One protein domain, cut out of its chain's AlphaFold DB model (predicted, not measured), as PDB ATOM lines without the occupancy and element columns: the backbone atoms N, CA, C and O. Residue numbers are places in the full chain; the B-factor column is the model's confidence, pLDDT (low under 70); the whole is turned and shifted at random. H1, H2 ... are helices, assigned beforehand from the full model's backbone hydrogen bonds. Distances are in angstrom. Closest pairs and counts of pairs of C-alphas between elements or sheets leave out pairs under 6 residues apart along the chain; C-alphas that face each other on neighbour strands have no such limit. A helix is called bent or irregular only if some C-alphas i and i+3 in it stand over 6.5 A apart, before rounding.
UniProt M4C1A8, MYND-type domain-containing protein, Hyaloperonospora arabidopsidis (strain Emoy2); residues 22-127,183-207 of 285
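Overview. This is residues 22 to 127 and 183 to 207 of the 285 residues of the protein "MYND-type domain-containing protein" of Hyaloperonospora arabidopsidis (strain Emoy2) (UniProt M4C1A8). Look first at H6, the longest helix: H1a, H2 and H4 gather round its residues 190 to 199, mostly crossed, with H1 bent into an L. H5, small H3 and the loop of residues 56 to 71 carry the body on toward the other end. The printed part has 131 residues with six named helices, H1 to H6 in order, and no named strand: all helix. It is compact, radius of gyration of the C-alphas 15.1 A, and elongated, spanning 48 by 30 by 24 A.

Along the chain. Find C-alpha 183 at (-35.127, -46.549, -31.714); from there H6 runs 32.0 A to residue 206. H1, residues 22 to 42, begins at (-41.290, -48.080, -42.653); assigned as one helix by its hydrogen bonds, it is bent, with C-alphas 31 and 34 8.4 A apart, into H1a, 22 to 31, and H1b, 34 to 42. H2 is residues 45 to 55, H3 72 to 76. H4, 82 to 102, is irregular, with C-alphas 85 and 88 8.7 A apart and a kink of 107 degrees near residue 90. H5, 104 to 120, is 24.3 A long.

Arrangement. At H6, residues 192 to 199 alone touch H2, closest C-alphas Ala 55 and Asn 195, 5.0 A, a steep tilt of 62 degrees. H4 touches H1a with residues 98 to 102 alone, C-alphas of Thr 26 and Ala 101 at 4.5 A, about perpendicular at 80 degrees. H3 and H5 are near each other. Every O i to N i+4 pair is within hydrogen-bond range in H1a, H1b, H2, H3 and H5; H4 has 13 of 17, H6 19 of 20.

Size, cuts and confidence. C-alphas 120 and 207 are farthest apart, 49.1 A. Residues 128 to 182 are not printed; the gap is 10.2 A. The link from H2 to H3 is long. No printed residue is under 70 in pLDDT.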
ATOM      1  N   THR A  22     -41.473 -46.688 -42.225       92.75
ATOM      2  CA  THR A  22     -41.290 -48.080 -42.653       92.75
ATOM      3  C   THR A  22     -42.316 -48.502 -43.707       92.75
ATOM      4  O   THR A  22     -41.950 -49.091 -44.730       92.75
ATOM      5  N   GLU A  23     -43.597 -48.197 -43.497       94.75
ATOM      6  CA  GLU A  23     -44.662 -48.506 -44.459       94.75
ATOM      7  C   GLU A  23     -44.483 -47.715 -45.752       94.75
ATOM      8  O   GLU A  23     -44.602 -48.278 -46.847       94.75
ATOM      9  N   TYR A  24     -44.131 -46.431 -45.631       95.25
ATOM     10  CA  TYR A  24     -43.812 -45.587 -46.773       95.25
ATOM     11  C   TYR A  24     -42.666 -46.186 -47.597       95.25
ATOM     12  O   TYR A  24     -42.840 -46.410 -48.796       95.25
ATOM     13  N   LEU A  25     -41.536 -46.529 -46.968       96.12
ATOM     14  CA  LEU A  25     -40.386 -47.121 -47.659       96.12
ATOM     15  C   LEU A  25     -40.715 -48.464 -48.311       96.12
ATOM     16  O   LEU A  25     -40.287 -48.724 -49.435       96.12
ATOM     17  N   THR A  26     -41.504 -49.299 -47.638       96.75
ATOM     18  CA  THR A  26     -41.955 -50.588 -48.179       96.75
ATOM     19  C   THR A  26     -42.789 -50.385 -49.444       96.75
ATOM     20  O   THR A  26     -42.548 -51.030 -50.471       96.75
ATOM     21  N   ARG A  27     -43.756 -49.460 -49.397       96.62
ATOM     22  CA  ARG A  27     -44.614 -49.116 -50.537       96.62
ATOM     23  C   ARG A  27     -43.800 -48.524 -51.683       96.62
ATOM     24  O   ARG A  27     -43.938 -48.977 -52.818       96.62
ATOM     25  N   PHE A  28     -42.939 -47.559 -51.368       96.25
ATOM     26  CA  PHE A  28     -42.036 -46.921 -52.316       96.25
ATOM     27  C   PHE A  28     -41.190 -47.965 -53.044       96.25
ATOM     28  O   PHE A  28     -41.188 -48.026 -54.273       96.25
ATOM     29  N   TRP A  29     -40.505 -48.828 -52.292       97.44
ATOM     30  CA  TRP A  29     -39.599 -49.809 -52.869       97.44
ATOM     31  C   TRP A  29     -40.352 -50.809 -53.746       97.44
ATOM     32  O   TRP A  29     -39.940 -51.074 -54.873       97.44
ATOM     33  N   ARG A  30     -41.512 -51.299 -53.295       96.56
ATOM     34  CA  ARG A  30     -42.352 -52.202 -54.092       96.56
ATOM     35  C   ARG A  30     -42.777 -51.578 -55.426       96.56
ATOM     36  O   ARG A  30     -42.793 -52.282 -56.431       96.56
ATOM     37  N   ALA A  31     -43.111 -50.290 -55.439       95.31
ATOM     38  CA  ALA A  31     -43.578 -49.600 -56.639       95.31
ATOM     39  C   ALA A  31     -42.436 -49.151 -57.568       95.31
ATOM     40  O   ALA A  31     -42.589 -49.170 -58.790       95.31
ATOM     41  N   HIS A  32     -41.291 -48.747 -57.010       95.25
ATOM     42  CA  HIS A  32     -40.291 -47.966 -57.740       95.25
ATOM     43  C   HIS A  32     -38.881 -48.562 -57.755       95.25
ATOM     44  O   HIS A  32     -38.029 -48.004 -58.444       95.25
ATOM     45  N   ALA A  33     -38.611 -49.693 -57.089       95.25
ATOM     46  CA  ALA A  33     -37.258 -50.252 -56.954       95.25
ATOM     47  C   ALA A  33     -36.488 -50.328 -58.284       95.25
ATOM     48  O   ALA A  33     -35.365 -49.842 -58.378       95.25
ATOM     49  N   SER A  34     -37.077 -50.901 -59.337       93.25
ATOM     50  CA  SER A  34     -36.384 -51.094 -60.622       93.25
ATOM     51  C   SER A  34     -36.039 -49.783 -61.337       93.25
ATOM     52  O   SER A  34     -34.998 -49.684 -61.989       93.25
ATOM     53  N   VAL A  35     -36.902 -48.772 -61.233       92.06
ATOM     54  CA  VAL A  35     -36.690 -47.450 -61.840       92.06
ATOM     55  C   VAL A  35     -35.699 -46.653 -61.002       92.06
ATOM     56  O   VAL A  35     -34.730 -46.131 -61.548       92.06
ATOM     57  N   PHE A  36     -35.884 -46.647 -59.683       94.88
ATOM     58  CA  PHE A  36     -34.998 -45.993 -58.730       94.88
ATOM     59  C   PHE A  36     -33.567 -46.523 -58.822       94.88
ATOM     60  O   PHE A  36     -32.635 -45.735 -58.932       94.88
ATOM     61  N   MET A  37     -33.375 -47.847 -58.850       95.00
ATOM     62  CA  MET A  37     -32.045 -48.453 -58.971       95.00
ATOM     63  C   MET A  37     -31.346 -48.034 -60.266       95.00
ATOM     64  O   MET A  37     -30.172 -47.675 -60.233       95.00
ATOM     65  N   ARG A  38     -32.052 -48.053 -61.405       90.81
ATOM     66  CA  ARG A  38     -31.477 -47.626 -62.691       90.81
ATOM     67  C   ARG A  38     -31.108 -46.149 -62.683       90.81
ATOM     68  O   ARG A  38     -30.009 -45.815 -63.105       90.81
ATOM     69  N   TRP A  39     -31.998 -45.303 -62.173       91.00
ATOM     70  CA  TRP A  39     -31.764 -43.868 -62.043       91.00
ATOM     71  C   TRP A  39     -30.582 -43.568 -61.117       91.00
ATOM     72  O   TRP A  39     -29.654 -42.875 -61.508       91.00
ATOM     73  N   PHE A  40     -30.553 -44.139 -59.914       94.00
ATOM     74  CA  PHE A  40     -29.482 -43.883 -58.955       94.00
ATOM     75  C   PHE A  40     -28.115 -44.342 -59.481       94.00
ATOM     76  O   PHE A  40     -27.118 -43.640 -59.325       94.00
ATOM     77  N   LEU A  41     -28.059 -45.503 -60.145       91.88
ATOM     78  CA  LEU A  41     -26.820 -46.027 -60.724       91.88
ATOM     79  C   LEU A  41     -26.376 -45.292 -61.995       91.88
ATOM     80  O   LEU A  41     -25.203 -45.403 -62.350       91.88
ATOM     81  N   SER A  42     -27.277 -44.573 -62.673       87.69
ATOM     82  CA  SER A  42     -26.921 -43.739 -63.826       87.69
ATOM     83  C   SER A  42     -26.417 -42.352 -63.430       87.69
ATOM     84  O   SER A  42     -25.805 -41.679 -64.260       87.69
ATOM     85  N   LEU A  43     -26.631 -41.923 -62.180       87.62
ATOM     86  CA  LEU A  43     -26.067 -40.673 -61.678       87.62
ATOM     87  C   LEU A  43     -24.529 -40.741 -61.663       87.62
ATOM     88  O   LEU A  43     -23.962 -41.751 -61.235       87.62
ATOM     89  N   PRO A  44     -23.833 -39.654 -62.052       87.12
ATOM     90  CA  PRO A  44     -22.401 -39.541 -61.802       87.12
ATOM     91  C   PRO A  44     -22.135 -39.517 -60.287       87.12
ATOM     92  O   PRO A  44     -23.027 -39.192 -59.498       87.12
ATOM     93  N   CYS A  45     -20.906 -39.821 -59.865       89.00
ATOM     94  CA  CYS A  45     -20.535 -39.901 -58.448       89.00
ATOM     95  C   CYS A  45     -20.923 -38.631 -57.675       89.00
ATOM     96  O   CYS A  45     -21.496 -38.722 -56.593       89.00
ATOM     97  N   VAL A  46     -20.679 -37.443 -58.240       86.50
ATOM     98  CA  VAL A  46     -21.070 -36.163 -57.627       86.50
ATOM     99  C   VAL A  46     -22.592 -36.057 -57.474       86.50
ATOM    100  O   VAL A  46     -23.069 -35.537 -56.468       86.50
ATOM    101  N   GLY A  47     -23.364 -36.600 -58.418       89.31
ATOM    102  CA  GLY A  47     -24.824 -36.672 -58.332       89.31
ATOM    103  C   GLY A  47     -25.299 -37.599 -57.211       89.31
ATOM    104  O   GLY A  47     -26.183 -37.223 -56.444       89.31
ATOM    105  N   GLN A  48     -24.672 -38.770 -57.058       94.12
ATOM    106  CA  GLN A  48     -24.965 -39.693 -55.954       94.12
ATOM    107  C   GLN A  48     -24.614 -39.072 -54.591       94.12
ATOM    108  O   GLN A  48     -25.419 -39.128 -53.664       94.12
ATOM    109  N   VAL A  49     -23.446 -38.427 -54.478       93.25
ATOM    110  CA  VAL A  49     -23.027 -37.704 -53.264       93.25
ATOM    111  C   VAL A  49     -23.995 -36.566 -52.943       93.25
ATOM    112  O   VAL A  49     -24.401 -36.427 -51.793       93.25
ATOM    113  N   SER A  50     -24.379 -35.771 -53.945       92.62
ATOM    114  CA  SER A  50     -25.323 -34.661 -53.783       92.62
ATOM    115  C   SER A  50     -26.675 -35.153 -53.269       92.62
ATOM    116  O   SER A  50     -27.192 -34.616 -52.294       92.62
ATOM    117  N   LEU A  51     -27.204 -36.243 -53.836       94.81
ATOM    118  CA  LEU A  51     -28.441 -36.860 -53.363       94.81
ATOM    119  C   LEU A  51     -28.350 -37.287 -51.889       94.81
ATOM    120  O   LEU A  51     -29.242 -36.968 -51.105       94.81
ATOM    121  N   LEU A  52     -27.273 -37.981 -51.508       96.00
ATOM    122  CA  LEU A  52     -27.080 -38.444 -50.131       96.00
ATOM    123  C   LEU A  52     -26.906 -37.276 -49.150       96.00
ATOM    124  O   LEU A  52     -27.496 -37.306 -48.073       96.00
ATOM    125  N   ARG A  53     -26.165 -36.228 -49.529       94.38
ATOM    126  CA  ARG A  53     -25.990 -35.017 -48.707       94.38
ATOM    127  C   ARG A  53     -27.264 -34.185 -48.599       94.38
ATOM    128  O   ARG A  53     -27.524 -33.621 -47.548       94.38
ATOM    129  N   ASN A  54     -28.095 -34.143 -49.634       92.12
ATOM    130  CA  ASN A  54     -29.399 -33.486 -49.536       92.12
ATOM    131  C   ASN A  54     -30.326 -34.229 -48.565       92.12
ATOM    132  O   ASN A  54     -31.113 -33.600 -47.864       92.12
ATOM    133  N   ALA A  55     -30.219 -35.559 -48.495       94.25
ATOM    134  CA  ALA A  55     -30.991 -36.371 -47.560       94.25
ATOM    135  C   ALA A  55     -30.438 -36.342 -46.120       94.25
ATOM    136  O   ALA A  55     -31.211 -36.489 -45.171       94.25
ATOM    137  N   SER A  56     -29.123 -36.160 -45.961       93.50
ATOM    138  CA  SER A  56     -28.424 -35.998 -44.683       93.50
ATOM    139  C   SER A  56     -27.194 -35.091 -44.867       93.50
ATOM    140  O   SER A  56     -26.138 -35.576 -45.280       93.50
ATOM    141  N   PRO A  57     -27.310 -33.777 -44.584       89.38
ATOM    142  CA  PRO A  57     -26.233 -32.808 -44.824       89.38
ATOM    143  C   PRO A  57     -24.937 -33.125 -44.079       89.38
ATOM    144  O   PRO A  57     -23.849 -32.956 -44.629       89.38
ATOM    145  N   ASP A  58     -25.066 -33.659 -42.865       87.25
ATOM    146  CA  ASP A  58     -23.952 -33.970 -41.968       87.25
ATOM    147  C   ASP A  58     -23.437 -35.413 -42.121       87.25
ATOM    148  O   ASP A  58     -22.753 -35.928 -41.233       87.25
ATOM    149  N   ILE A  59     -23.766 -36.102 -43.225       92.06
ATOM    150  CA  ILE A  59     -23.300 -37.472 -43.457       92.06
ATOM    151  C   ILE A  59     -21.757 -37.533 -43.478       92.06
ATOM    152  O   ILE A  59     -21.117 -36.863 -44.300       92.06
ATOM    153  N   PRO A  60     -21.120 -38.354 -42.619       91.94
ATOM    154  CA  PRO A  60     -19.668 -38.452 -42.586       91.94
ATOM    155  C   PRO A  60     -19.095 -38.984 -43.902       91.94
ATOM    156  O   PRO A  60     -19.667 -39.863 -44.550       91.94
ATOM    157  N   GLN A  61     -17.906 -38.503 -44.277       89.62
ATOM    158  CA  GLN A  61     -17.213 -39.000 -45.467       89.62
ATOM    159  C   GLN A  61     -16.823 -40.475 -45.308       89.62
ATOM    160  O   GLN A  61     -17.082 -41.290 -46.191       89.62
ATOM    161  N   SER A  62     -16.218 -40.817 -44.173       89.19
ATOM    162  CA  SER A  62     -15.748 -42.159 -43.834       89.19
ATOM    163  C   SER A  62     -15.824 -42.388 -42.328       89.19
ATOM    164  O   SER A  62     -15.949 -41.439 -41.552       89.19
ATOM    165  N   TYR A  63     -15.710 -43.649 -41.920       84.75
ATOM    166  CA  TYR A  63     -15.588 -44.041 -40.521       84.75
ATOM    167  C   TYR A  63     -14.212 -44.666 -40.277       84.75
ATOM    168  O   TYR A  63     -13.866 -45.650 -40.934       84.75
ATOM    169  N   ASP A  64     -13.425 -44.085 -39.368       81.88
ATOM    170  CA  ASP A  64     -12.133 -44.638 -38.960       81.88
ATOM    171  C   ASP A  64     -12.274 -45.398 -37.637       81.88
ATOM    172  O   ASP A  64     -12.473 -44.819 -36.572       81.88
ATOM    173  N   LEU A  65     -12.118 -46.722 -37.704       73.62
ATOM    174  CA  LEU A  65     -12.134 -47.605 -36.535       73.62
ATOM    175  C   LEU A  65     -10.967 -47.349 -35.569       73.62
ATOM    176  O   LEU A  65     -11.004 -47.821 -34.435       73.62
ATOM    177  N   LYS A  66      -9.911 -46.664 -36.019       79.19
ATOM    178  CA  LYS A  66      -8.730 -46.346 -35.205       79.19
ATOM    179  C   LYS A  66      -8.851 -45.017 -34.475       79.19
ATOM    180  O   LYS A  66      -7.968 -44.688 -33.681       79.19
ATOM    181  N   GLU A  67      -9.900 -44.245 -34.742       82.88
ATOM    182  CA  GLU A  67     -10.115 -42.981 -34.061       82.88
ATOM    183  C   GLU A  67     -10.319 -43.236 -32.563       82.88
ATOM    184  O   GLU A  67     -11.127 -44.064 -32.152       82.88
ATOM    185  N   THR A  68      -9.563 -42.535 -31.715       77.88
ATOM    186  CA  THR A  68      -9.588 -42.769 -30.261       77.88
ATOM    187  C   THR A  68     -10.905 -42.355 -29.607       77.88
ATOM    188  O   THR A  68     -11.203 -42.791 -28.497       77.88
ATOM    189  N   ARG A  69     -11.670 -41.470 -30.259       78.06
ATOM    190  CA  ARG A  69     -12.965 -40.953 -29.794       78.06
ATOM    191  C   ARG A  69     -13.892 -40.723 -30.993       78.06
ATOM    192  O   ARG A  69     -14.095 -39.570 -31.372       78.06
ATOM    193  N   PRO A  70     -14.417 -41.795 -31.607       83.81
ATOM    194  CA  PRO A  70     -15.348 -41.654 -32.716       83.81
ATOM    195  C   PRO A  70     -16.612 -40.926 -32.252       83.81
ATOM    196  O   PRO A  70     -17.020 -41.035 -31.089       83.81
ATOM    197  N   GLN A  71     -17.250 -40.186 -33.156       84.81
ATOM    198  CA  GLN A  71     -18.502 -39.510 -32.835       84.81
ATOM    199  C   GLN A  71     -19.608 -40.530 -32.536       84.81
ATOM    200  O   GLN A  71     -19.657 -41.616 -33.117       84.81
ATOM    201  N   ALA A  72     -20.545 -40.161 -31.659       85.12
ATOM    202  CA  ALA A  72     -21.662 -41.030 -31.288       85.12
ATOM    203  C   ALA A  72     -22.486 -41.483 -32.508       85.12
ATOM    204  O   ALA A  72     -22.910 -42.631 -32.560       85.12
ATOM    205  N   THR A  73     -22.655 -40.621 -33.514       84.06
ATOM    206  CA  THR A  73     -23.336 -40.934 -34.782       84.06
ATOM    207  C   THR A  73     -22.604 -42.003 -35.593       84.06
ATOM    208  O   THR A  73     -23.237 -42.891 -36.153       84.06
ATOM    209  N   GLN A  74     -21.271 -41.975 -35.613       87.06
ATOM    210  CA  GLN A  74     -20.460 -42.969 -36.316       87.06
ATOM    211  C   GLN A  74     -20.469 -44.329 -35.607       87.06
ATOM    212  O   GLN A  74     -20.505 -45.362 -36.266       87.06
ATOM    213  N   LEU A  75     -20.492 -44.338 -34.270       89.75
ATOM    214  CA  LEU A  75     -20.712 -45.562 -33.494       89.75
ATOM    215  C   LEU A  75     -22.132 -46.091 -33.684       89.75
ATOM    216  O   LEU A  75     -22.340 -47.297 -33.783       89.75
ATOM    217  N   LEU A  76     -23.121 -45.202 -33.725       92.00
ATOM    218  CA  LEU A  76     -24.514 -45.601 -33.807       92.00
ATOM    219  C   LEU A  76     -24.885 -46.117 -35.189       92.00
ATOM    220  O   LEU A  76     -25.681 -47.042 -35.258       92.00
ATOM    221  N   THR A  77     -24.340 -45.540 -36.260       93.94
ATOM    222  CA  THR A  77     -24.643 -45.868 -37.661       93.94
ATOM    223  C   THR A  77     -23.375 -45.903 -38.523       93.94
ATOM    224  O   THR A  77     -23.212 -45.051 -39.400       93.94
ATOM    225  N   PRO A  78     -22.460 -46.869 -38.307       92.56
ATOM    226  CA  PRO A  78     -21.195 -46.947 -39.050       92.56
ATOM    227  C   PRO A  78     -21.390 -47.167 -40.557       92.56
ATOM    228  O   PRO A  78     -20.518 -46.831 -41.356       92.56
ATOM    229  N   GLU A  79     -22.538 -47.712 -40.970       93.69
ATOM    230  CA  GLU A  79     -22.886 -47.901 -42.378       93.69
ATOM    231  C   GLU A  79     -23.295 -46.605 -43.094       93.69
ATOM    232  O   GLU A  79     -23.301 -46.560 -44.325       93.69
ATOM    233  N   LEU A  80     -23.640 -45.546 -42.352       95.38
ATOM    234  CA  LEU A  80     -24.109 -44.280 -42.912       95.38
ATOM    235  C   LEU A  80     -22.946 -43.315 -43.132       95.38
ATOM    236  O   LEU A  80     -22.895 -42.225 -42.570       95.38
ATOM    237  N   THR A  81     -22.004 -43.726 -43.977       94.56
ATOM    238  CA  THR A  81     -20.932 -42.853 -44.473       94.56
ATOM    239  C   THR A  81     -20.946 -42.819 -45.990       94.56
ATOM    240  O   THR A  81     -21.361 -43.787 -46.628       94.56
ATOM    241  N   LEU A  82     -20.480 -41.725 -46.596       94.12
ATOM    242  CA  LEU A  82     -20.434 -41.615 -48.057       94.12
ATOM    243  C   LEU A  82     -19.605 -42.742 -48.674       94.12
ATOM    244  O   LEU A  82     -20.063 -43.365 -49.627       94.12
ATOM    245  N   CYS A  83     -18.440 -43.051 -48.097       92.19
ATOM    246  CA  CYS A  83     -17.623 -44.172 -48.548       92.19
ATOM    247  C   CYS A  83     -18.404 -45.490 -48.498       92.19
ATOM    248  O   CYS A  83     -18.482 -46.151 -49.526       92.19
ATOM    249  N   ALA A  84     -19.024 -45.836 -47.360       93.81
ATOM    250  CA  ALA A  84     -19.758 -47.097 -47.196       93.81
ATOM    251  C   ALA A  84     -20.980 -47.203 -48.126       93.81
ATOM    252  O   ALA A  84     -21.220 -48.244 -48.733       93.81
ATOM    253  N   LEU A  85     -21.750 -46.122 -48.272       96.38
ATOM    254  CA  LEU A  85     -22.956 -46.105 -49.100       96.38
ATOM    255  C   LEU A  85     -22.636 -46.155 -50.601       96.38
ATOM    256  O   LEU A  85     -23.384 -46.773 -51.365       96.38
ATOM    257  N   LEU A  86     -21.525 -45.541 -51.021       95.00
ATOM    258  CA  LEU A  86     -21.085 -45.484 -52.418       95.00
ATOM    259  C   LEU A  86     -20.162 -46.640 -52.825       95.00
ATOM    260  O   LEU A  86     -19.785 -46.736 -54.001       95.00
ATOM    261  N   GLU A  87     -19.861 -47.568 -51.912       90.75
ATOM    262  CA  GLU A  87     -19.149 -48.796 -52.253       90.75
ATOM    263  C   GLU A  87     -19.843 -49.544 -53.395       90.75
ATOM    264  O   GLU A  87     -21.073 -49.573 -53.532       90.75
ATOM    265  N   GLU A  88     -19.017 -50.163 -54.242       88.81
ATOM    266  CA  GLU A  88     -19.474 -50.880 -55.433       88.81
ATOM    267  C   GLU A  88     -20.359 -50.012 -56.351       88.81
ATOM    268  O   GLU A  88     -21.317 -50.512 -56.942       88.81
ATOM    269  N   ASN A  89     -20.030 -48.721 -56.504       87.38
ATOM    270  CA  ASN A  89     -20.797 -47.766 -57.315       87.38
ATOM    271  C   ASN A  89     -22.219 -47.528 -56.776       87.38
ATOM    272  O   ASN A  89     -23.180 -47.528 -57.544       87.38
ATOM    273  N   GLY A  90     -22.366 -47.403 -55.456       92.94
ATOM    274  CA  GLY A  90     -23.661 -47.153 -54.821       92.94
ATOM    275  C   GLY A  90     -24.542 -48.393 -54.634       92.94
ATOM    276  O   GLY A  90     -25.659 -48.293 -54.124       92.94
ATOM    277  N   LYS A  91     -24.066 -49.590 -55.001       94.56
ATOM    278  CA  LYS A  91     -24.821 -50.834 -54.770       94.56
ATOM    279  C   LYS A  91     -24.991 -51.132 -53.282       94.56
ATOM    280  O   LYS A  91     -26.009 -51.709 -52.904       94.56
ATOM    281  N   ALA A  92     -24.034 -50.737 -52.441       96.06
ATOM    282  CA  ALA A  92     -24.150 -50.884 -50.993       96.06
ATOM    283  C   ALA A  92     -25.372 -50.133 -50.436       96.06
ATOM    284  O   ALA A  92     -26.191 -50.743 -49.745       96.06
ATOM    285  N   PHE A  93     -25.568 -48.872 -50.833       98.06
ATOM    286  CA  PHE A  93     -26.769 -48.099 -50.504       98.06
ATOM    287  C   PHE A  93     -28.065 -48.783 -50.968       98.06
ATOM    288  O   PHE A  93     -29.003 -48.928 -50.185       98.06
ATOM    289  N   LEU A  94     -28.116 -49.280 -52.210       98.12
ATOM    290  CA  LEU A  94     -29.304 -49.975 -52.723       98.12
ATOM    291  C   LEU A  94     -29.621 -51.257 -51.937       98.12
ATOM    292  O   LEU A  94     -30.791 -51.555 -51.687       98.12
ATOM    293  N   ARG A  95     -28.595 -52.008 -51.511       97.69
ATOM    294  CA  ARG A  95     -28.768 -53.185 -50.641       97.69
ATOM    295  C   ARG A  95     -29.329 -52.792 -49.276       97.69
ATOM    296  O   ARG A  95     -30.243 -53.468 -48.806       97.69
ATOM    297  N   LEU A  96     -28.819 -51.714 -48.676       97.69
ATOM    298  CA  LEU A  96     -29.326 -51.178 -47.411       97.69
ATOM    299  C   LEU A  96     -30.804 -50.790 -47.538       97.69
ATOM    300  O   LEU A  96     -31.625 -51.246 -46.745       97.69
ATOM    301  N   MET A  97     -31.150 -50.012 -48.566       97.88
ATOM    302  CA  MET A  97     -32.523 -49.566 -48.800       97.88
ATOM    303  C   MET A  97     -33.475 -50.746 -49.026       97.88
ATOM    304  O   MET A  97     -34.514 -50.833 -48.373       97.88
ATOM    305  N   ASN A  98     -33.084 -51.712 -49.866       97.88
ATOM    306  CA  ASN A  98     -33.851 -52.937 -50.083       97.88
ATOM    307  C   ASN A  98     -34.050 -53.734 -48.788       97.88
ATOM    308  O   ASN A  98     -35.155 -54.195 -48.514       97.88
ATOM    309  N   ALA A  99     -32.990 -53.919 -47.993       97.38
ATOM    310  CA  ALA A  99     -33.065 -54.670 -46.744       97.38
ATOM    311  C   ALA A  99     -34.028 -54.003 -45.753       97.38
ATOM    312  O   ALA A  99     -34.909 -54.674 -45.220       97.38
ATOM    313  N   ARG A 100     -33.931 -52.679 -45.582       96.94
ATOM    314  CA  ARG A 100     -34.821 -51.914 -44.697       96.94
ATOM    315  C   ARG A 100     -36.273 -51.907 -45.181       96.94
ATOM    316  O   ARG A 100     -37.171 -51.969 -44.351       96.94
ATOM    317  N   ALA A 101     -36.504 -51.913 -46.494       96.69
ATOM    318  CA  ALA A 101     -37.847 -51.929 -47.075       96.69
ATOM    319  C   ALA A 101     -38.501 -53.324 -47.150       96.69
ATOM    320  O   ALA A 101     -39.716 -53.416 -47.284       96.69
ATOM    321  N   THR A 102     -37.728 -54.418 -47.128       96.62
ATOM    322  CA  THR A 102     -38.268 -55.776 -47.380       96.62
ATOM    323  C   THR A 102     -37.989 -56.794 -46.278       96.62
ATOM    324  O   THR A 102     -38.627 -57.843 -46.243       96.62
ATOM    325  N   LYS A 103     -37.036 -56.520 -45.382       95.31
ATOM    326  CA  LYS A 103     -36.540 -57.452 -44.358       95.31
ATOM    327  C   LYS A 103     -36.405 -56.755 -43.003       95.31
ATOM    328  O   LYS A 103     -35.375 -56.885 -42.338       95.31
ATOM    329  N   MET A 104     -37.433 -56.001 -42.613       90.69
ATOM    330  CA  MET A 104     -37.421 -55.169 -41.406       90.69
ATOM    331  C   MET A 104     -37.038 -55.991 -40.163       90.69
ATOM    332  O   MET A 104     -36.060 -55.661 -39.498       90.69
ATOM    333  N   ASP A 105     -37.702 -57.121 -39.912       92.06
ATOM    334  CA  ASP A 105     -37.448 -57.947 -38.720       92.06
ATOM    335  C   ASP A 105     -35.996 -58.436 -38.630       92.06
ATOM    336  O   ASP A 105     -35.380 -58.427 -37.561       92.06
ATOM    337  N   GLN A 106     -35.408 -58.811 -39.772       95.00
ATOM    338  CA  GLN A 106     -34.004 -59.223 -39.838       95.00
ATOM    339  C   GLN A 106     -33.072 -58.046 -39.542       95.00
ATOM    340  O   GLN A 106     -32.102 -58.206 -38.804       95.00
ATOM    341  N   CYS A 107     -33.382 -56.860 -40.072       95.81
ATOM    342  CA  CYS A 107     -32.608 -55.654 -39.805       95.81
ATOM    343  C   CYS A 107     -32.692 -55.251 -38.327       95.81
ATOM    344  O   CYS A 107     -31.656 -54.997 -37.721       95.81
ATOM    345  N   SER A 108     -33.884 -55.283 -37.726       93.31
ATOM    346  CA  SER A 108     -34.086 -55.020 -36.295       93.31
ATOM    347  C   SER A 108     -33.293 -55.978 -35.420       93.31
ATOM    348  O   SER A 108     -32.588 -55.549 -34.510       93.31
ATOM    349  N   ARG A 109     -33.322 -57.277 -35.732       93.94
ATOM    350  CA  ARG A 109     -32.516 -58.271 -35.016       93.94
ATOM    351  C   ARG A 109     -31.016 -57.985 -35.137       93.94
ATOM    352  O   ARG A 109     -30.296 -58.103 -34.150       93.94
ATOM    353  N   HIS A 110     -30.540 -57.622 -36.327       96.06
ATOM    354  CA  HIS A 110     -29.134 -57.271 -36.538       96.06
ATOM    355  C   HIS A 110     -28.739 -56.000 -35.776       96.06
ATOM    356  O   HIS A 110     -27.671 -55.974 -35.167       96.06
ATOM    357  N   ASP A 111     -29.603 -54.983 -35.755       96.81
ATOM    358  CA  ASP A 111     -29.374 -53.758 -34.990       96.81
ATOM    359  C   ASP A 111     -29.287 -54.044 -33.489       96.81
ATOM    360  O   ASP A 111     -28.361 -53.576 -32.835       96.81
ATOM    361  N   VAL A 112     -30.188 -54.870 -32.947       95.12
ATOM    362  CA  VAL A 112     -30.142 -55.282 -31.535       95.12
ATOM    363  C   VAL A 112     -28.824 -55.985 -31.212       95.12
ATOM    364  O   VAL A 112     -28.164 -55.627 -30.239       95.12
ATOM    365  N   LEU A 113     -28.398 -56.949 -32.035       95.19
ATOM    366  CA  LEU A 113     -27.128 -57.655 -31.824       95.19
ATOM    367  C   LEU A 113     -25.925 -56.706 -31.873       95.19
ATOM    368  O   LEU A 113     -25.011 -56.822 -31.055       95.19
ATOM    369  N   TYR A 114     -25.940 -55.750 -32.803       95.94
ATOM    370  CA  TYR A 114     -24.914 -54.720 -32.896       95.94
ATOM    371  C   TYR A 114     -24.851 -53.872 -31.617       95.94
ATOM    372  O   TYR A 114     -23.779 -53.727 -31.028       95.94
ATOM    373  N   LEU A 115     -25.992 -53.384 -31.128       95.94
ATOM    374  CA  LEU A 115     -26.050 -52.549 -29.926       95.94
ATOM    375  C   LEU A 115     -25.677 -53.309 -28.652       95.94
ATOM    376  O   LEU A 115     -24.941 -52.773 -27.824       95.94
ATOM    377  N   ILE A 116     -26.085 -54.574 -28.522       93.44
ATOM    378  CA  ILE A 116     -25.639 -55.445 -27.426       93.44
ATOM    379  C   ILE A 116     -24.110 -55.573 -27.436       93.44
ATOM    380  O   ILE A 116     -23.486 -55.509 -26.378       93.44
ATOM    381  N   SER A 117     -23.486 -55.690 -28.615       94.50
ATOM    382  CA  SER A 117     -22.023 -55.750 -28.712       94.50
ATOM    383  C   SER A 117     -21.351 -54.442 -28.275       94.50
ATOM    384  O   SER A 117     -20.384 -54.475 -27.514       94.50
ATOM    385  N   LEU A 118     -21.896 -53.283 -28.667       93.94
ATOM    386  CA  LEU A 118     -21.393 -51.984 -28.211       93.94
ATOM    387  C   LEU A 118     -21.564 -51.814 -26.699       93.94
ATOM    388  O   LEU A 118     -20.687 -51.260 -26.036       93.94
ATOM    389  N   ARG A 119     -22.686 -52.290 -26.145       92.94
ATOM    390  CA  ARG A 119     -22.976 -52.230 -24.708       92.94
ATOM    391  C   ARG A 119     -21.993 -53.089 -23.922       92.94
ATOM    392  O   ARG A 119     -21.417 -52.596 -22.958       92.94
ATOM    393  N   ALA A 120     -21.742 -54.318 -24.373       91.94
ATOM    394  CA  ALA A 120     -20.764 -55.220 -23.767       91.94
ATOM    395  C   ALA A 120     -19.335 -54.644 -23.789       91.94
ATOM    396  O   ALA A 120     -18.574 -54.855 -22.850       91.94
ATOM    397  N   ASN A 121     -18.998 -53.871 -24.825       91.81
ATOM    398  CA  ASN A 121     -17.704 -53.198 -24.951       91.81
ATOM    399  C   ASN A 121     -17.632 -51.848 -24.212       91.81
ATOM    400  O   ASN A 121     -16.584 -51.208 -24.219       91.81
ATOM    401  N   GLY A 122     -18.729 -51.385 -23.603       91.19
ATOM    402  CA  GLY A 122     -18.792 -50.087 -22.924       91.19
ATOM    403  C   GLY A 122     -18.715 -48.877 -23.861       91.19
ATOM    404  O   GLY A 122     -18.441 -47.771 -23.405       91.19
ATOM    405  N   THR A 123     -18.943 -49.065 -25.164       91.44
ATOM    406  CA  THR A 123     -18.840 -48.012 -26.190       91.44
ATOM    407  C   THR A 123     -20.194 -47.559 -26.732       91.44
ATOM    408  O   THR A 123     -20.238 -46.683 -27.590       91.44
ATOM    409  N   MET A 124     -21.304 -48.158 -26.288       93.00
ATOM    410  CA  MET A 124     -22.641 -47.772 -26.747       93.00
ATOM    411  C   MET A 124     -22.987 -46.355 -26.268       93.00
ATOM    412  O   MET A 124     -22.991 -46.121 -25.057       93.00
ATOM    413  N   PRO A 125     -23.325 -45.421 -27.176       90.62
ATOM    414  CA  PRO A 125     -23.867 -44.128 -26.781       90.62
ATOM    415  C   PRO A 125     -25.166 -44.306 -25.983       90.62
ATOM    416  O   PRO A 125     -26.010 -45.118 -26.351       90.62
ATOM    417  N   THR A 126     -25.337 -43.544 -24.905       87.44
ATOM    418  CA  THR A 126     -26.544 -43.577 -24.064       87.44
ATOM    419  C   THR A 126     -27.386 -42.328 -24.285       87.44
ATOM    420  O   THR A 126     -26.880 -41.213 -24.156       87.44
ATOM    421  N   PHE A 127     -28.678 -42.508 -24.558       86.94
ATOM    422  CA  PHE A 127     -29.624 -41.414 -24.826       86.94
ATOM    423  C   PHE A 127     -30.543 -41.093 -23.641       86.94
ATOM    424  O   PHE A 127     -31.298 -40.129 -23.686       86.94
ATOM    425  N   GLN A 183     -34.158 -47.474 -31.123       94.56
ATOM    426  CA  GLN A 183     -35.127 -46.549 -31.714       94.56
ATOM    427  C   GLN A 183     -34.423 -45.399 -32.444       94.56
ATOM    428  O   GLN A 183     -34.726 -45.122 -33.604       94.56
ATOM    429  N   VAL A 184     -33.417 -44.780 -31.815       95.12
ATOM    430  CA  VAL A 184     -32.646 -43.690 -32.439       95.12
ATOM    431  C   VAL A 184     -31.920 -44.179 -33.697       95.12
ATOM    432  O   VAL A 184     -32.014 -43.541 -34.747       95.12
ATOM    433  N   ARG A 185     -31.237 -45.332 -33.636       95.81
ATOM    434  CA  ARG A 185     -30.535 -45.920 -34.790       95.81
ATOM    435  C   ARG A 185     -31.485 -46.176 -35.957       95.81
ATOM    436  O   ARG A 185     -31.186 -45.798 -37.091       95.81
ATOM    437  N   GLN A 186     -32.625 -46.807 -35.686       95.69
ATOM    438  CA  GLN A 186     -33.627 -47.115 -36.702       95.69
ATOM    439  C   GLN A 186     -34.210 -45.843 -37.308       95.69
ATOM    440  O   GLN A 186     -34.270 -45.733 -38.533       95.69
ATOM    441  N   GLN A 187     -34.551 -44.859 -36.475       95.00
ATOM    442  CA  GLN A 187     -35.089 -43.585 -36.932       95.00
ATOM    443  C   GLN A 187     -34.110 -42.853 -37.854       95.00
ATOM    444  O   GLN A 187     -34.524 -42.379 -38.910       95.00
ATOM    445  N   ILE A 188     -32.819 -42.792 -37.511       95.12
ATOM    446  CA  ILE A 188     -31.794 -42.142 -38.347       95.12
ATOM    447  C   ILE A 188     -31.727 -42.803 -39.728       95.12
ATOM    448  O   ILE A 188     -31.801 -42.118 -40.751       95.12
ATOM    449  N   ILE A 189     -31.634 -44.137 -39.770       96.50
ATOM    450  CA  ILE A 189     -31.538 -44.884 -41.030       96.50
ATOM    451  C   ILE A 189     -32.808 -44.695 -41.864       96.50
ATOM    452  O   ILE A 189     -32.727 -44.365 -43.046       96.50
ATOM    453  N   LEU A 190     -33.987 -44.874 -41.263       96.19
ATOM    454  CA  LEU A 190     -35.264 -44.739 -41.965       96.19
ATOM    455  C   LEU A 190     -35.495 -43.310 -42.463       96.19
ATOM    456  O   LEU A 190     -36.010 -43.141 -43.567       96.19
ATOM    457  N   THR A 191     -35.068 -42.298 -41.705       96.00
ATOM    458  CA  THR A 191     -35.162 -40.889 -42.112       96.00
ATOM    459  C   THR A 191     -34.310 -40.625 -43.349       96.00
ATOM    460  O   THR A 191     -34.825 -40.097 -44.332       96.00
ATOM    461  N   LEU A 192     -33.043 -41.062 -43.360       97.06
ATOM    462  CA  LEU A 192     -32.177 -40.927 -44.536       97.06
ATOM    463  C   LEU A 192     -32.818 -41.575 -45.771       97.06
ATOM    464  O   LEU A 192     -32.924 -40.947 -46.823       97.06
ATOM    465  N   LEU A 193     -33.253 -42.831 -45.645       97.94
ATOM    466  CA  LEU A 193     -33.827 -43.578 -46.764       97.94
ATOM    467  C   LEU A 193     -35.122 -42.933 -47.276       97.94
ATOM    468  O   LEU A 193     -35.324 -42.844 -48.487       97.94
ATOM    469  N   THR A 194     -35.974 -42.462 -46.363       96.81
ATOM    470  CA  THR A 194     -37.230 -41.771 -46.687       96.81
ATOM    471  C   THR A 194     -36.957 -40.455 -47.412       96.81
ATOM    472  O   THR A 194     -37.570 -40.187 -48.442       96.81
ATOM    473  N   ASN A 195     -35.974 -39.676 -46.956       96.38
ATOM    474  CA  ASN A 195     -35.577 -38.429 -47.610       96.38
ATOM    475  C   ASN A 195     -35.039 -38.666 -49.031       96.38
ATOM    476  O   ASN A 195     -35.372 -37.918 -49.954       96.38
ATOM    477  N   VAL A 196     -34.248 -39.726 -49.239       96.94
ATOM    478  CA  VAL A 196     -33.789 -40.101 -50.586       96.94
ATOM    479  C   VAL A 196     -34.967 -40.510 -51.477       96.94
ATOM    480  O   VAL A 196     -35.052 -40.051 -52.617       96.94
ATOM    481  N   ALA A 197     -35.890 -41.332 -50.967       96.31
ATOM    482  CA  ALA A 197     -37.087 -41.744 -51.698       96.31
ATOM    483  C   ALA A 197     -37.949 -40.536 -52.105       96.31
ATOM    484  O   ALA A 197     -38.279 -40.392 -53.283       96.31
ATOM    485  N   HIS A 198     -38.211 -39.607 -51.182       94.31
ATOM    486  CA  HIS A 198     -38.930 -38.365 -51.475       94.31
ATOM    487  C   HIS A 198     -38.215 -37.490 -52.504       94.31
ATOM    488  O   HIS A 198     -38.863 -36.915 -53.382       94.31
ATOM    489  N   THR A 199     -36.885 -37.400 -52.429       91.75
ATOM    490  CA  THR A 199     -36.097 -36.644 -53.410       91.75
ATOM    491  C   THR A 199     -36.256 -37.245 -54.802       91.75
ATOM    492  O   THR A 199     -36.507 -36.512 -55.758       91.75
ATOM    493  N   PHE A 200     -36.203 -38.574 -54.919       92.44
ATOM    494  CA  PHE A 200     -36.487 -39.255 -56.177       92.44
ATOM    495  C   PHE A 200     -37.917 -38.997 -56.662       92.44
ATOM    496  O   PHE A 200     -38.094 -38.605 -57.809       92.44
ATOM    497  N   GLU A 201     -38.943 -39.163 -55.824       90.25
ATOM    498  CA  GLU A 201     -40.332 -38.913 -56.241       90.25
ATOM    499  C   GLU A 201     -40.531 -37.462 -56.710       90.25
ATOM    500  O   GLU A 201     -41.201 -37.210 -57.713       90.25
ATOM    501  N   SER A 202     -39.906 -36.501 -56.027       87.12
ATOM    502  CA  SER A 202     -39.963 -35.082 -56.385       87.12
ATOM    503  C   SER A 202     -39.259 -34.788 -57.715       87.12
ATOM    504  O   SER A 202     -39.861 -34.214 -58.622       87.12
ATOM    505  N   MET A 203     -38.004 -35.220 -57.866       81.75
ATOM    506  CA  MET A 203     -37.194 -34.924 -59.052       81.75
ATOM    507  C   MET A 203     -37.609 -35.746 -60.275       81.75
ATOM    508  O   MET A 203     -37.549 -35.266 -61.402       81.75
ATOM    509  N   PHE A 204     -38.015 -36.995 -60.073       75.94
ATOM    510  CA  PHE A 204     -38.234 -37.936 -61.163       75.94
ATOM    511  C   PHE A 204     -39.705 -38.030 -61.570       75.94
ATOM    512  O   PHE A 204     -40.014 -37.962 -62.759       75.94
ATOM    513  N   LEU A 205     -40.624 -38.155 -60.603       75.31
ATOM    514  CA  LEU A 205     -42.046 -38.366 -60.901       75.31
ATOM    515  C   LEU A 205     -42.794 -37.047 -61.102       75.31
ATOM    516  O   LEU A 205     -43.596 -36.943 -62.027       75.31
ATOM    517  N   LYS A 206     -42.533 -36.032 -60.268       74.06
ATOM    518  CA  LYS A 206     -43.269 -34.756 -60.337       74.06
ATOM    519  C   LYS A 206     -42.732 -33.803 -61.402       74.06
ATOM    520  O   LYS A 206     -43.514 -33.091 -62.018       74.06
ATOM    521  N   GLN A 207     -41.419 -33.794 -61.639       70.88
ATOM    522  CA  GLN A 207     -40.790 -32.890 -62.615       70.88
ATOM    523  C   GLN A 207     -40.677 -33.485 -64.030       70.88
ATOM    524  O   GLN A 207     -40.079 -32.867 -64.906       70.88
TER     525      GLN A 207